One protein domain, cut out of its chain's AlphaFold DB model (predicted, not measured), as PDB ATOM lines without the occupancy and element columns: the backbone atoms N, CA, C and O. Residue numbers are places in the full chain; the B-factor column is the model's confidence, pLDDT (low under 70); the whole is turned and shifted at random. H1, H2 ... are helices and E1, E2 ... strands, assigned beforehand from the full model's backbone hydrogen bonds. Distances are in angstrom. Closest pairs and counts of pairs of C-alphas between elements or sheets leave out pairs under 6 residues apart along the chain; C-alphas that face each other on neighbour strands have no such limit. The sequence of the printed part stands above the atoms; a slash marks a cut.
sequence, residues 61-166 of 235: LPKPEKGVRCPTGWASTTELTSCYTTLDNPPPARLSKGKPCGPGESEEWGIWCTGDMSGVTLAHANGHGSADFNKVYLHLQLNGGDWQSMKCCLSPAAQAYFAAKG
ATOM      1  N   LEU A  61      -5.272  23.995   3.310       91.75
ATOM      2  CA  LEU A  61      -5.812  24.317   4.631       91.75
ATOM      3  C   LEU A  61      -5.737  25.828   4.842       91.75
ATOM      4  O   LEU A  61      -4.637  26.377   4.782       91.75
ATOM      5  N   PRO A  62      -6.853  26.534   5.077       93.19
ATOM      6  CA  PRO A  62      -6.805  27.964   5.348       93.19
ATOM      7  C   PRO A  62      -6.114  28.220   6.687       93.19
ATOM      8  O   PRO A  62      -6.463  27.615   7.703       93.19
ATOM      9  N   LYS A  63      -5.142  29.135   6.696       94.19
ATOM     10  CA  LYS A  63      -4.486  29.573   7.927       94.19
ATOM     11  C   LYS A  63      -5.349  30.633   8.618       94.19
ATOM     12  O   LYS A  63      -5.922  31.479   7.932       94.19
ATOM     13  N   PRO A  64      -5.424  30.628   9.957       93.12
ATOM     14  CA  PRO A  64      -6.132  31.667  10.699       93.12
ATOM     15  C   PRO A  64      -5.393  33.011  10.615       93.12
ATOM     16  O   PRO A  64      -6.027  34.060  10.590       93.12
ATOM     17  N   GLU A  65      -4.064  32.975  10.508       92.69
ATOM     18  CA  GLU A  65      -3.204  34.144  10.332       92.69
ATOM     19  C   GLU A  65      -1.866  33.757   9.682       92.69
ATOM     20  O   GLU A  65      -1.461  32.590   9.689       92.69
ATOM     21  N   LYS A  66      -1.151  34.742   9.126       93.62
ATOM     22  CA  LYS A  66       0.106  34.514   8.391       93.62
ATOM     23  C   LYS A  66       1.242  33.987   9.272       93.62
ATOM     24  O   LYS A  66       2.072  33.217   8.786       93.62
ATOM     25  N   GLY A  67       1.242  34.366  10.551       92.44
ATOM     26  CA  GLY A  67       2.232  33.975  11.558       92.44
ATOM     27  C   GLY A  67       2.093  32.551  12.102       92.44
ATOM     28  O   GLY A  67       3.007  32.055  12.751       92.44
ATOM     29  N   VAL A  68       0.977  31.870  11.831       93.94
ATOM     30  CA  VAL A  68       0.738  30.515  12.345       93.94
ATOM     31  C   VAL A  68       1.509  29.479  11.533       93.94
ATOM     32  O   VAL A  68       1.580  29.563  10.311       93.94
ATOM     33  N   ARG A  69       2.099  28.489  12.201       94.88
ATOM     34  CA  ARG A  69       2.760  27.344  11.552       94.88
ATOM     35  C   ARG A  69       1.730  26.367  10.993       94.88
ATOM     36  O   ARG A  69       0.611  26.298  11.494       94.88
ATOM     37  N   CYS A  70       2.100  25.617   9.964       95.12
ATOM     38  CA  CYS A  70       1.259  24.562   9.408       95.12
ATOM     39  C   CYS A  70       1.393  23.247  10.201       95.12
ATOM     40  O   CYS A  70       2.429  23.014  10.834       95.12
ATOM     41  N   PRO A  71       0.353  22.393  10.192       95.88
ATOM     42  CA  PRO A  71       0.409  21.079  10.824       95.88
ATOM     43  C   PRO A  71       1.383  20.141  10.095       95.88
ATOM     44  O   PRO A  71       1.773  20.381   8.950       95.88
ATOM     45  N   THR A  72       1.773  19.049  10.744       94.88
ATOM     46  CA  THR A  72       2.703  18.061  10.191       94.88
ATOM     47  C   THR A  72       2.179  17.455   8.891       94.88
ATOM     48  O   THR A  72       1.007  17.113   8.759       94.88
ATOM     49  N   GLY A  73       3.068  17.341   7.899       91.00
ATOM     50  CA  GLY A  73       2.715  16.956   6.527       91.00
ATOM     51  C   GLY A  73       2.309  18.137   5.639       91.00
ATOM     52  O   GLY A  73       2.179  17.976   4.426       91.00
ATOM     53  N   TRP A  74       2.183  19.344   6.195       93.44
ATOM     54  CA  TRP A  74       1.803  20.552   5.471       93.44
ATOM     55  C   TRP A  74       2.873  21.645   5.585       93.44
ATOM     56  O   TRP A  74       3.613  21.717   6.562       93.44
ATOM     57  N   ALA A  75       2.947  22.518   4.583       93.00
ATOM     58  CA  ALA A  75       3.836  23.675   4.561       93.00
ATOM     59  C   ALA A  75       3.080  24.946   4.164       93.00
ATOM     60  O   ALA A  75       2.145  24.892   3.366       93.00
ATOM     61  N   SER A  76       3.481  26.105   4.689       93.75
ATOM     62  CA  SER A  76       2.859  27.378   4.314       93.75
ATOM     63  C   SER A  76       3.025  27.676   2.828       93.75
ATOM     64  O   SER A  76       4.124  27.560   2.274       93.75
ATOM     65  N   THR A  77       1.953  28.145   2.191       91.81
ATOM     66  CA  THR A  77       2.018  28.773   0.869       91.81
ATOM     67  C   THR A  77       2.885  30.026   0.904       91.81
ATOM     68  O   THR A  77       3.164  30.579   1.970       91.81
ATOM     69  N   THR A  78       3.337  30.481  -0.261       88.38
ATOM     70  CA  THR A  78       4.173  31.689  -0.384       88.38
ATOM     71  C   THR A  78       3.485  32.932   0.206       88.38
ATOM     72  O   THR A  78       4.120  33.760   0.853       88.38
ATOM     73  N   GLU A  79       2.163  32.998   0.101       87.94
ATOM     74  CA  GLU A  79       1.305  34.091   0.556       87.94
ATOM     75  C   GLU A  79       0.955  33.977   2.047       87.94
ATOM     76  O   GLU A  79       0.366  34.899   2.619       87.94
ATOM     77  N   LEU A  80       1.325  32.857   2.681       92.44
ATOM     78  CA  LEU A  80       1.095  32.533   4.093       92.44
ATOM     79  C   LEU A  80      -0.382  32.503   4.515       92.44
ATOM     80  O   LEU A  80      -0.678  32.480   5.705       92.44
ATOM     81  N   THR A  81      -1.315  32.493   3.565       94.00
ATOM     82  CA  THR A  81      -2.765  32.437   3.822       94.00
ATOM     83  C   THR A  81      -3.292  31.013   3.949       94.00
ATOM     84  O   THR A  81      -4.414  30.799   4.402       94.00
ATOM     85  N   SER A  82      -2.504  30.026   3.535       93.94
ATOM     86  CA  SER A  82      -2.898  28.623   3.552       93.94
ATOM     87  C   SER A  82      -1.699  27.704   3.746       93.94
ATOM     88  O   SER A  82      -0.553  28.116   3.573       93.94
ATOM     89  N   CYS A  83      -1.972  26.450   4.076       94.50
ATOM     90  CA  CYS A  83      -1.018  25.358   4.041       94.50
ATOM     91  C   CYS A  83      -1.292  24.478   2.819       94.50
ATOM     92  O   CYS A  83      -2.451  24.205   2.500       94.50
ATOM     93  N   TYR A  84      -0.233  24.022   2.162       92.62
ATOM     94  CA  TYR A  84      -0.274  23.039   1.083       92.62
ATOM     95  C   TYR A  84       0.470  21.769   1.501       92.62
ATOM     96  O   TYR A  84       1.288  21.783   2.422       92.62
ATOM     97  N   THR A  85       0.206  20.669   0.811       91.25
ATOM     98  CA  THR A  85       0.908  19.400   1.001       91.25
ATOM     99  C   THR A  85       1.155  18.734  -0.342       91.25
ATOM    100  O   THR A  85       0.405  18.957  -1.283       91.25
ATOM    101  N   THR A  86       2.213  17.935  -0.425       89.38
ATOM    102  CA  THR A  86       2.571  17.119  -1.593       89.38
ATOM    103  C   THR A  86       2.305  15.636  -1.330       89.38
ATOM    104  O   THR A  86       2.641  14.791  -2.153       89.38
ATOM    105  N   LEU A  87       1.716  15.310  -0.172       87.62
ATOM    106  CA  LEU A  87       1.281  13.961   0.154       87.62
ATOM    107  C   LEU A  87       0.004  13.616  -0.599       87.62
ATOM    108  O   LEU A  87      -0.913  14.427  -0.720       87.62
ATOM    109  N   ASP A  88      -0.069  12.360  -1.018       85.19
ATOM    110  CA  ASP A  88      -1.253  11.785  -1.641       85.19
ATOM    111  C   ASP A  88      -2.432  11.708  -0.670       85.19
ATOM    112  O   ASP A  88      -3.559  12.016  -1.043       85.19
ATOM    113  N   ASN A  89      -2.137  11.321   0.571       85.19
ATOM    114  CA  ASN A  89      -3.086  11.188   1.667       85.19
ATOM    115  C   ASN A  89      -2.509  11.927   2.882       85.19
ATOM    116  O   ASN A  89      -1.889  11.297   3.744       85.19
ATOM    117  N   PRO A  90      -2.599  13.267   2.918       89.50
ATOM    118  CA  PRO A  90      -2.076  14.035   4.037       89.50
ATOM    119  C   PRO A  90      -2.868  13.736   5.318       89.50
ATOM    120  O   PRO A  90      -4.060  13.423   5.234       89.50
ATOM    121  N   PRO A  91      -2.256  13.892   6.508       91.81
ATOM    122  CA  PRO A  91      -2.984  13.787   7.762       91.81
ATOM    123  C   PRO A  91      -4.179  14.742   7.765       91.81
ATOM    124  O   PRO A  91      -4.013  15.919   7.403       91.81
ATOM    125  N   PRO A  92      -5.372  14.275   8.175       93.12
ATOM    126  CA  PRO A  92      -6.504  15.163   8.340       93.12
ATOM    127  C   PRO A  92      -6.143  16.181   9.414       93.12
ATOM    128  O   PRO A  92      -5.730  15.815  10.512       93.12
ATOM    129  N   ALA A  93      -6.279  17.461   9.097       94.88
ATOM    130  CA  ALA A  93      -5.969  18.524  10.034       94.88
ATOM    131  C   ALA A  93      -7.086  19.559  10.048       94.88
ATOM    132  O   ALA A  93      -7.671  19.913   9.021       94.88
ATOM    133  N   ARG A  94      -7.378  20.060  11.244       94.44
ATOM    134  CA  ARG A  94      -8.388  21.087  11.483       94.44
ATOM    135  C   ARG A  94      -7.895  22.063  12.534       94.44
ATOM    136  O   ARG A  94      -7.081  21.719  13.383       94.44
ATOM    137  N   LEU A  95      -8.457  23.263  12.536       94.94
ATOM    138  CA  LEU A  95      -8.247  24.187  13.646       94.94
ATOM    139  C   LEU A  95      -8.910  23.643  14.921       94.94
ATOM    140  O   LEU A  95     -10.042  23.146  14.875       94.94
ATOM    141  N   SER A  96      -8.229  23.787  16.057       92.69
ATOM    142  CA  SER A  96      -8.762  23.451  17.381       92.69
ATOM    143  C   SER A  96      -9.990  24.309  17.694       92.69
ATOM    144  O   SER A  96     -10.977  23.814  18.235       92.69
ATOM    145  N   LYS A  97      -9.965  25.590  17.285       90.00
ATOM    146  CA  LYS A  97     -11.003  26.601  17.564       90.00
ATOM    147  C   LYS A  97     -11.348  26.674  19.059       90.00
ATOM    148  O   LYS A  97     -12.516  26.790  19.424       90.00
ATOM    149  N   GLY A  98     -10.333  26.537  19.917       85.25
ATOM    150  CA  GLY A  98     -10.490  26.524  21.374       85.25
ATOM    151  C   GLY A  98     -11.108  25.240  21.937       85.25
ATOM    152  O   GLY A  98     -11.397  25.179  23.129       85.25
ATOM    153  N   LYS A  99     -11.323  24.213  21.107       89.94
ATOM    154  CA  LYS A  99     -11.767  22.886  21.541       89.94
ATOM    155  C   LYS A  99     -10.571  21.939  21.631       89.94
ATOM    156  O   LYS A  99      -9.670  22.044  20.796       89.94
ATOM    157  N   PRO A 100     -10.574  20.992  22.584       92.31
ATOM    158  CA  PRO A 100      -9.551  19.960  22.631       92.31
ATOM    159  C   PRO A 100      -9.553  19.131  21.341       92.31
ATOM    160  O   PRO A 100     -10.572  19.001  20.647       92.31
ATOM    161  N   CYS A 101      -8.390  18.572  21.024       95.44
ATOM    162  CA  CYS A 101      -8.278  17.597  19.955       95.44
ATOM    163  C   CYS A 101      -9.006  16.305  20.343       95.44
ATOM    164  O   CYS A 101      -9.104  15.951  21.519       95.44
ATOM    165  N   GLY A 102      -9.616  15.668  19.350       93.88
ATOM    166  CA  GLY A 102     -10.392  14.453  19.519       93.88
ATOM    167  C   GLY A 102      -9.501  13.223  19.708       93.88
ATOM    168  O   GLY A 102      -8.277  13.304  19.604       93.88
ATOM    169  N   PRO A 103     -10.107  12.054  19.966       93.38
ATOM    170  CA  PRO A 103      -9.372  10.798  20.035       93.38
ATOM    171  C   PRO A 103      -8.591  10.539  18.740       93.38
ATOM    172  O   PRO A 103      -9.157  10.615  17.651       93.38
ATOM    173  N   GLY A 104      -7.299  10.227  18.862       90.00
ATOM    174  CA  GLY A 104      -6.422   9.978  17.712       90.00
ATOM    175  C   GLY A 104      -5.928  11.236  16.988       90.00
ATOM    176  O   GLY A 104      -5.213  11.113  15.999       90.00
ATOM    177  N   GLU A 105      -6.267  12.432  17.477       95.81
ATOM    178  CA  GLU A 105      -5.683  13.689  17.014       95.81
ATOM    179  C   GLU A 105      -4.582  14.160  17.977       95.81
ATOM    180  O   GLU A 105      -4.703  14.073  19.199       95.81
ATOM    181  N   SER A 106      -3.510  14.700  17.411       94.56
ATOM    182  CA  SER A 106      -2.414  15.364  18.105       94.56
ATOM    183  C   SER A 106      -2.606  16.876  18.064       94.56
ATOM    184  O   SER A 106      -2.947  17.441  17.024       94.56
ATOM    185  N   GLU A 107      -2.376  17.525  19.202       95.69
ATOM    186  CA  GLU A 107      -2.344  18.982  19.312       95.69
ATOM    187  C   GLU A 107      -1.017  19.495  18.738       95.69
ATOM    188  O   GLU A 107       0.056  19.143  19.228       95.69
ATOM    189  N   GLU A 108      -1.082  20.304  17.684       94.56
ATOM    190  CA  GLU A 108       0.090  20.917  17.074       94.56
ATOM    191  C   GLU A 108       0.038  22.447  17.143       94.56
ATOM    192  O   GLU A 108      -0.886  23.105  16.650       94.56
ATOM    193  N   TRP A 109       1.120  23.020  17.680       92.12
ATOM    194  CA  TRP A 109       1.380  24.463  17.731       92.12
ATOM    195  C   TRP A 109       0.371  25.292  18.543       92.12
ATOM    196  O   TRP A 109       0.316  26.510  18.390       92.12
ATOM    197  N   GLY A 110      -0.418  24.664  19.408       90.69
ATOM    198  CA  GLY A 110      -1.496  25.287  20.174       90.69
ATOM    199  C   GLY A 110      -2.794  25.493  19.385       90.69
ATOM    200  O   GLY A 110      -3.744  26.060  19.928       90.69
ATOM    201  N   ILE A 111      -2.858  25.113  18.101       93.75
ATOM    202  CA  ILE A 111      -3.917  25.593  17.198       93.75
ATOM    203  C   ILE A 111      -4.442  24.560  16.206       93.75
ATOM    204  O   ILE A 111      -5.590  24.680  15.768       93.75
ATOM    205  N   TRP A 112      -3.660  23.540  15.869       95.94
ATOM    206  CA  TRP A 112      -4.083  22.476  14.971       95.94
ATOM    207  C   TRP A 112      -4.390  21.208  15.751       95.94
ATOM    208  O   TRP A 112      -3.689  20.848  16.690       95.94
ATOM    209  N   CYS A 113      -5.437  20.518  15.325       97.12
ATOM    210  CA  CYS A 113      -5.659  19.125  15.656       97.12
ATOM    211  C   CYS A 113      -5.388  18.316  14.396       97.12
ATOM    212  O   CYS A 113      -6.109  18.459  13.403       97.12
ATOM    213  N   THR A 114      -4.330  17.517  14.445       96.44
ATOM    214  CA  THR A 114      -3.840  16.708  13.328       96.44
ATOM    215  C   THR A 114      -4.078  15.247  13.650       96.44
ATOM    216  O   THR A 114      -3.630  14.772  14.686       96.44
ATOM    217  N   GLY A 115      -4.816  14.538  12.805       95.25
ATOM    218  CA  GLY A 115      -5.103  13.118  12.976       95.25
ATOM    219  C   GLY A 115      -3.892  12.231  12.701       95.25
ATOM    220  O   GLY A 115      -2.742  12.624  12.890       95.25
ATOM    221  N   ASP A 116      -4.161  11.015  12.238       93.56
ATOM    222  CA  ASP A 116      -3.128  10.005  12.036       93.56
ATOM    223  C   ASP A 116      -1.992  10.484  11.109       93.56
ATOM    224  O   ASP A 116      -2.203  10.850   9.951       93.56
ATOM    225  N   MET A 117      -0.769  10.446  11.640       92.56
ATOM    226  CA  MET A 117       0.470  10.804  10.951       92.56
ATOM    227  C   MET A 117       1.182   9.574  10.355       92.56
ATOM    228  O   MET A 117       2.343   9.664   9.958       92.56
ATOM    229  N   SER A 118       0.551   8.395  10.317       90.62
ATOM    230  CA  SER A 118       1.147   7.145   9.807       90.62
ATOM    231  C   SER A 118       1.618   7.232   8.358       90.62
ATOM    232  O   SER A 118       2.641   6.637   8.023       90.62
ATOM    233  N   GLY A 119       0.932   8.027   7.536       87.81
ATOM    234  CA  GLY A 119       1.291   8.284   6.142       87.81
ATOM    235  C   GLY A 119       2.419   9.301   5.935       87.81
ATOM    236  O   GLY A 119       2.819   9.531   4.795       87.81
ATOM    237  N   VAL A 120       2.939   9.925   6.998       91.75
ATOM    238  CA  VAL A 120       4.007  10.932   6.906       91.75
ATOM    239  C   VAL A 120       5.327  10.320   7.349       91.75
ATOM    240  O   VAL A 120       5.470   9.907   8.495       91.75
ATOM    241  N   THR A 121       6.319  10.303   6.462       92.06
ATOM    242  CA  THR A 121       7.687   9.921   6.840       92.06
ATOM    243  C   THR A 121       8.367  11.060   7.596       92.06
ATOM    244  O   THR A 121       8.101  12.234   7.321       92.06
ATOM    245  N   LEU A 122       9.314  10.749   8.488       90.38
ATOM    246  CA  LEU A 122      10.086  11.783   9.186       90.38
ATOM    247  C   LEU A 122      10.785  12.749   8.213       90.38
ATOM    248  O   LEU A 122      10.825  13.956   8.447       90.38
ATOM    249  N   ALA A 123      11.310  12.238   7.096       88.69
ATOM    250  CA  ALA A 123      11.945  13.064   6.070       88.69
ATOM    251  C   ALA A 123      10.960  14.073   5.456       88.69
ATOM    252  O   ALA A 123      11.293  15.250   5.308       88.69
ATOM    253  N   HIS A 124       9.734  13.637   5.154       89.81
ATOM    254  CA  HIS A 124       8.693  14.522   4.643       89.81
ATOM    255  C   HIS A 124       8.272  15.557   5.692       89.81
ATOM    256  O   HIS A 124       8.190  16.749   5.390       89.81
ATOM    257  N   ALA A 125       8.055  15.113   6.932       92.38
ATOM    258  CA  ALA A 125       7.699  15.985   8.043       92.38
ATOM    259  C   ALA A 125       8.761  17.080   8.250       92.38
ATOM    260  O   ALA A 125       8.421  18.258   8.341       92.38
ATOM    261  N   ASN A 126      10.047  16.718   8.243       90.25
ATOM    262  CA  ASN A 126      11.155  17.667   8.368       90.25
ATOM    263  C   ASN A 126      11.269  18.607   7.165       90.25
ATOM    264  O   ASN A 126      11.488  19.804   7.353       90.25
ATOM    265  N   GLY A 127      11.115  18.096   5.940       88.81
ATOM    266  CA  GLY A 127      11.168  18.908   4.725       88.81
ATOM    267  C   GLY A 127      10.077  19.981   4.703       88.81
ATOM    268  O   GLY A 127      10.373  21.169   4.549       88.81
ATOM    269  N   HIS A 128       8.823  19.587   4.930       91.06
ATOM    270  CA  HIS A 128       7.695  20.522   4.978       91.06
ATOM    271  C   HIS A 128       7.736  21.423   6.215       91.06
ATOM    272  O   HIS A 128       7.550  22.632   6.086       91.06
ATOM    273  N   GLY A 129       8.075  20.877   7.385       92.06
ATOM    274  CA  GLY A 129       8.217  21.643   8.620       92.06
ATOM    275  C   GLY A 129       9.303  22.719   8.530       92.06
ATOM    276  O   GLY A 129       9.098  23.834   9.004       92.06
ATOM    277  N   SER A 130      10.429  22.435   7.868       90.19
ATOM    278  CA  SER A 130      11.504  23.418   7.660       90.19
ATOM    279  C   SER A 130      11.126  24.480   6.628       90.19
ATOM    280  O   SER A 130      11.375  25.666   6.843       90.19
ATOM    281  N   ALA A 131      10.487  24.085   5.521       89.69
ATOM    282  CA  ALA A 131       9.973  25.029   4.528       89.69
ATOM    283  C   ALA A 131       8.938  25.989   5.142       89.69
ATOM    284  O   ALA A 131       8.973  27.192   4.888       89.69
ATOM    285  N   ASP A 132       8.053  25.459   5.987       93.50
ATOM    286  CA  ASP A 132       7.075  26.225   6.751       93.50
ATOM    287  C   ASP A 132       7.738  27.183   7.746       93.50
ATOM    288  O   ASP A 132       7.442  28.378   7.735       93.50
ATOM    289  N   PHE A 133       8.682  26.675   8.553       94.06
ATOM    290  CA  PHE A 133       9.447  27.480   9.505       94.06
ATOM    291  C   PHE A 133      10.093  28.672   8.812       94.06
ATOM    292  O   PHE A 133       9.861  29.794   9.234       94.06
ATOM    293  N   ASN A 134      10.827  28.453   7.721       91.88
ATOM    294  CA  ASN A 134      11.557  29.521   7.038       91.88
ATOM    295  C   ASN A 134      10.631  30.626   6.509       91.88
ATOM    296  O   ASN A 134      10.943  31.810   6.646       91.88
ATOM    297  N   LYS A 135       9.478  30.262   5.929       92.56
ATOM    298  CA  LYS A 135       8.513  31.240   5.402       92.56
ATOM    299  C   LYS A 135       7.858  32.052   6.521       92.56
ATOM    300  O   LYS A 135       7.755  33.274   6.414       92.56
ATOM    301  N   VAL A 136       7.430  31.388   7.594       93.94
ATOM    302  CA  VAL A 136       6.781  32.052   8.735       93.94
ATOM    303  C   VAL A 136       7.789  32.878   9.536       93.94
ATOM    304  O   VAL A 136       7.495  34.018   9.880       93.94
ATOM    305  N   TYR A 137       8.996  32.351   9.754       93.81
ATOM    306  CA  TYR A 137      10.099  33.037  10.424       93.81
ATOM    307  C   TYR A 137      10.412  34.362   9.741       93.81
ATOM    308  O   TYR A 137      10.385  35.408  10.387       93.81
ATOM    309  N   LEU A 138      10.630  34.338   8.422       92.38
ATOM    310  CA  LEU A 138      10.930  35.548   7.665       92.38
ATOM    311  C   LEU A 138       9.777  36.558   7.743       92.38
ATOM    312  O   LEU A 138      10.008  37.757   7.878       92.38
ATOM    313  N   HIS A 139       8.527  36.092   7.701       92.88
ATOM    314  CA  HIS A 139       7.372  36.969   7.852       92.88
ATOM    315  C   HIS A 139       7.315  37.639   9.225       92.88
ATOM    316  O   HIS A 139       7.182  38.861   9.278       92.88
ATOM    317  N   LEU A 140       7.446  36.882  10.316       92.81
ATOM    318  CA  LEU A 140       7.425  37.449  11.665       92.81
ATOM    319  C   LEU A 140       8.609  38.395  11.883       92.81
ATOM    320  O   LEU A 140       8.412  39.500  12.382       92.81
ATOM    321  N   GLN A 141       9.805  38.029  11.416       92.81
ATOM    322  CA  GLN A 141      10.993  38.877  11.501       92.81
ATOM    323  C   GLN A 141      10.802  40.222  10.784       92.81
ATOM    324  O   GLN A 141      11.153  41.265  11.332       92.81
ATOM    325  N   LEU A 142      10.223  40.218   9.580       92.38
ATOM    326  CA  LEU A 142      10.035  41.435   8.783       92.38
ATOM    327  C   LEU A 142       8.837  42.289   9.219       92.38
ATOM    328  O   LEU A 142       8.795  43.471   8.890       92.38
ATOM    329  N   ASN A 143       7.858  41.711   9.917       92.94
ATOM    330  CA  ASN A 143       6.604  42.390  10.272       92.94
ATOM    331  C   ASN A 143       6.452  42.625  11.786       92.94
ATOM    332  O   ASN A 143       5.358  42.944  12.242       92.94
ATOM    333  N   GLY A 144       7.533  42.484  12.562       87.94
ATOM    334  CA  GLY A 144       7.540  42.770  14.003       87.94
ATOM    335  C   GLY A 144       6.789  41.746  14.862       87.94
ATOM    336  O   GLY A 144       6.329  42.085  15.948       87.94
ATOM    337  N   GLY A 145       6.639  40.513  14.376       89.75
ATOM    338  CA  GLY A 145       6.074  39.404  15.140       89.75
ATOM    339  C   GLY A 145       7.111  38.680  16.004       89.75
ATOM    340  O   GLY A 145       8.313  38.926  15.901       89.75
ATOM    341  N   ASP A 146       6.648  37.746  16.833       89.44
ATOM    342  CA  ASP A 146       7.501  36.962  17.734       89.44
ATOM    343  C   ASP A 146       8.202  35.805  17.001       89.44
ATOM    344  O   ASP A 146       7.801  34.643  17.055       89.44
ATOM    345  N   TRP A 147       9.255  36.138  16.257       89.19
ATOM    346  CA  TRP A 147      10.081  35.154  15.559       89.19
ATOM    347  C   TRP A 147      11.066  34.435  16.493       89.19
ATOM    348  O   TRP A 147      11.539  33.349  16.156       89.19
ATOM    349  N   GLN A 148      11.396  35.016  17.655       89.06
ATOM    350  CA  GLN A 148      12.380  34.457  18.591       89.06
ATOM    351  C   GLN A 148      11.844  33.246  19.355       89.06
ATOM    352  O   GLN A 148      12.615  32.338  19.663       89.06
ATOM    353  N   SER A 149      10.544  33.210  19.654       86.69
ATOM    354  CA  SER A 149       9.927  32.070  20.340       86.69
ATOM    355  C   SER A 149       9.610  30.892  19.415       86.69
ATOM    356  O   SER A 149       9.250  29.806  19.885       86.69
ATOM    357  N   MET A 150       9.757  31.071  18.098       86.25
ATOM    358  CA  MET A 150       9.437  30.034  17.129       86.25
ATOM    359  C   MET A 150      10.337  28.811  17.299       86.25
ATOM    360  O   MET A 150      11.555  28.864  17.130       86.25
ATOM    361  N   LYS A 151       9.713  27.657  17.530       85.56
ATOM    362  CA  LYS A 151      10.409  26.369  17.526       85.56
ATOM    363  C   LYS A 151      10.584  25.884  16.089       85.56
ATOM    364  O   LYS A 151       9.629  25.895  15.302       85.56
ATOM    365  N   CYS A 152      11.798  25.465  15.733       80.81
ATOM    366  CA  CYS A 152      12.043  24.972  14.383       80.81
ATOM    367  C   CYS A 152      11.273  23.688  14.096       80.81
ATOM    368  O   CYS A 152      11.089  22.833  14.963       80.81
ATOM    369  N   CYS A 153      10.972  23.546  12.805       85.38
ATOM    370  CA  CYS A 153      10.856  22.258  12.156       85.38
ATOM    371  C   CYS A 153       9.532  21.578  12.527       85.38
ATOM    372  O   CYS A 153       8.490  22.006  12.032       85.38
ATOM    373  N   LEU A 154       9.557  20.573  13.399       91.06
ATOM    374  CA  LEU A 154       8.394  19.779  13.789       91.06
ATOM    375  C   LEU A 154       7.699  20.326  15.035       91.06
ATOM    376  O   LEU A 154       8.355  20.859  15.933       91.06
ATOM    377  N   SER A 155       6.382  20.130  15.110       92.69
ATOM    378  CA  SER A 155       5.619  20.413  16.326       92.69
ATOM    379  C   SER A 155       6.091  19.498  17.465       92.69
ATOM    380  O   SER A 155       6.562  18.388  17.199       92.69
ATOM    381  N   PRO A 156       5.962  19.903  18.741       91.81
ATOM    382  CA  PRO A 156       6.302  19.023  19.859       91.81
ATOM    383  C   PRO A 156       5.572  17.671  19.810       91.81
ATOM    384  O   PRO A 156       6.170  16.641  20.117       91.81
ATOM    385  N   ALA A 157       4.310  17.653  19.372       92.81
ATOM    386  CA  ALA A 157       3.548  16.416  19.235       92.81
ATOM    387  C   ALA A 157       4.068  15.527  18.095       92.81
ATOM    388  O   ALA A 157       4.202  14.318  18.275       92.81
ATOM    389  N   ALA A 158       4.448  16.108  16.954       93.38
ATOM    390  CA  ALA A 158       5.060  15.356  15.862       93.38
ATOM    391  C   ALA A 158       6.446  14.816  16.234       93.38
ATOM    392  O   ALA A 158       6.760  13.669  15.921       93.38
ATOM    393  N   GLN A 159       7.258  15.597  16.953       92.62
ATOM    394  CA  GLN A 159       8.537  15.122  17.494       92.62
ATOM    395  C   GLN A 159       8.335  13.900  18.393       92.62
ATOM    396  O   GLN A 159       9.019  12.896  18.216       92.62
ATOM    397  N   ALA A 160       7.368  13.958  19.314       91.94
ATOM    398  CA  ALA A 160       7.043  12.836  20.191       91.94
ATOM    399  C   ALA A 160       6.550  11.609  19.407       91.94
ATOM    400  O   ALA A 160       6.949  10.485  19.710       91.94
ATOM    401  N   TYR A 161       5.730  11.819  18.377       93.06
ATOM    402  CA  TYR A 161       5.223  10.754  17.518       93.06
ATOM    403  C   TYR A 161       6.341  10.002  16.779       93.06
ATOM    404  O   TYR A 161       6.390   8.772  16.833       93.06
ATOM    405  N   PHE A 162       7.263  10.714  16.123       92.81
ATOM    406  CA  PHE A 162       8.380  10.069  15.425       92.81
ATOM    407  C   PHE A 162       9.364   9.424  16.407       92.81
ATOM    408  O   PHE A 162       9.769   8.280  16.192       92.81
ATOM    409  N   ALA A 163       9.648  10.077  17.539       91.06
ATOM    410  CA  ALA A 163      10.500   9.508  18.580       91.06
ATOM    411  C   ALA A 163       9.940   8.183  19.127       91.06
ATOM    412  O   ALA A 163      10.693   7.229  19.320       91.06
ATOM    413  N   ALA A 164       8.619   8.078  19.312       91.50
ATOM    414  CA  ALA A 164       7.959   6.840  19.737       91.50
ATOM    415  C   ALA A 164       8.090   5.696  18.711       91.50
ATOM    416  O   ALA A 164       8.015   4.527  19.083       91.50
ATOM    417  N   LYS A 165       8.324   6.018  17.434       89.12
ATOM    418  CA  LYS A 165       8.624   5.049  16.367       89.12
ATOM    419  C   LYS A 165      10.111   4.700  16.251       89.12
ATOM    420  O   LYS A 165      10.483   3.914  15.384       89.12
ATOM    421  N   GLY A 166      10.965   5.274  17.098       85.81
ATOM    422  CA  GLY A 166      12.420   5.172  16.966       85.81
ATOM    423  C   GLY A 166      12.980   5.993  15.799       85.81
ATOM    424  O   GLY A 166      14.140   5.825  15.429       85.81
TER     425      GLY A 166
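AT A GLANCE: This is residues 61 to 166 of the 235 residues of an uncharacterized protein of Blastomonas sp. CACIA14H2 (UniProt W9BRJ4). One long helix, H1, runs along one side of a body made largely of loops, and a small three-stranded sheet lies across from it, with the loop of residues 68 to 72 passing through the middle between them. The short helix H2 sits at the sheet's E3 edge, and the short strand E1 lies apart from the sheet, paired with two short loop stretches. The printed part has 106 residues, with four named strands, E1 to E4, followed by H1 and H2; the sheet's order is E2, E4, E3, antiparallel. The class is mixed, helices and strands, with 43 residues in named elements, under half. The whole is compact, with a radius of gyration of the C-alphas of 12.9 A, and spans 36 by 30 by 25 A.

IN THESE COORDINATES: E1 is residues 82 to 84, with C-alpha 82 at (-2.898, 28.623, 3.552). E2 is residues 93 to 95, E3 106 to 108 and E4 112 to 114. H1, residues 122 to 143, is 30.8 A long. H2, residues 156 to 164, is 12.3 A long and ends with C-alpha 164 at (7.959, 6.840, 19.737).

HOW THE PARTS SIT: Residues 61 to 62 and 75 to 76 pair antiparallel with E1. E2 and E4 are antiparallel, with N 113 and O 94 2.8 A apart. E3 and E4 form a hairpin, with N 106 and O 114 2.7 A apart. H2 only grazes the sheet; the closest C-alphas of E3 and H2, Glu 108 and Ala 157, are 6.1 A apart. H1 is not on the sheet. H1 and H2 are close but not clearly touching, Leu 122 and Phe 162 having the closest C-alphas at 6.7 A, with a shallow tilt of 18 degrees, opposite ways. In H1 and H2 every O i to N i+4 pair is within hydrogen-bond range.

THE WHOLE: The C-alphas farthest apart, Asn 143 and Gly 166, are 38.3 A apart. The printed part has no cut. The link from H1 to H2 is long, 12 residues. No printed residue is under 70 in pLDDT.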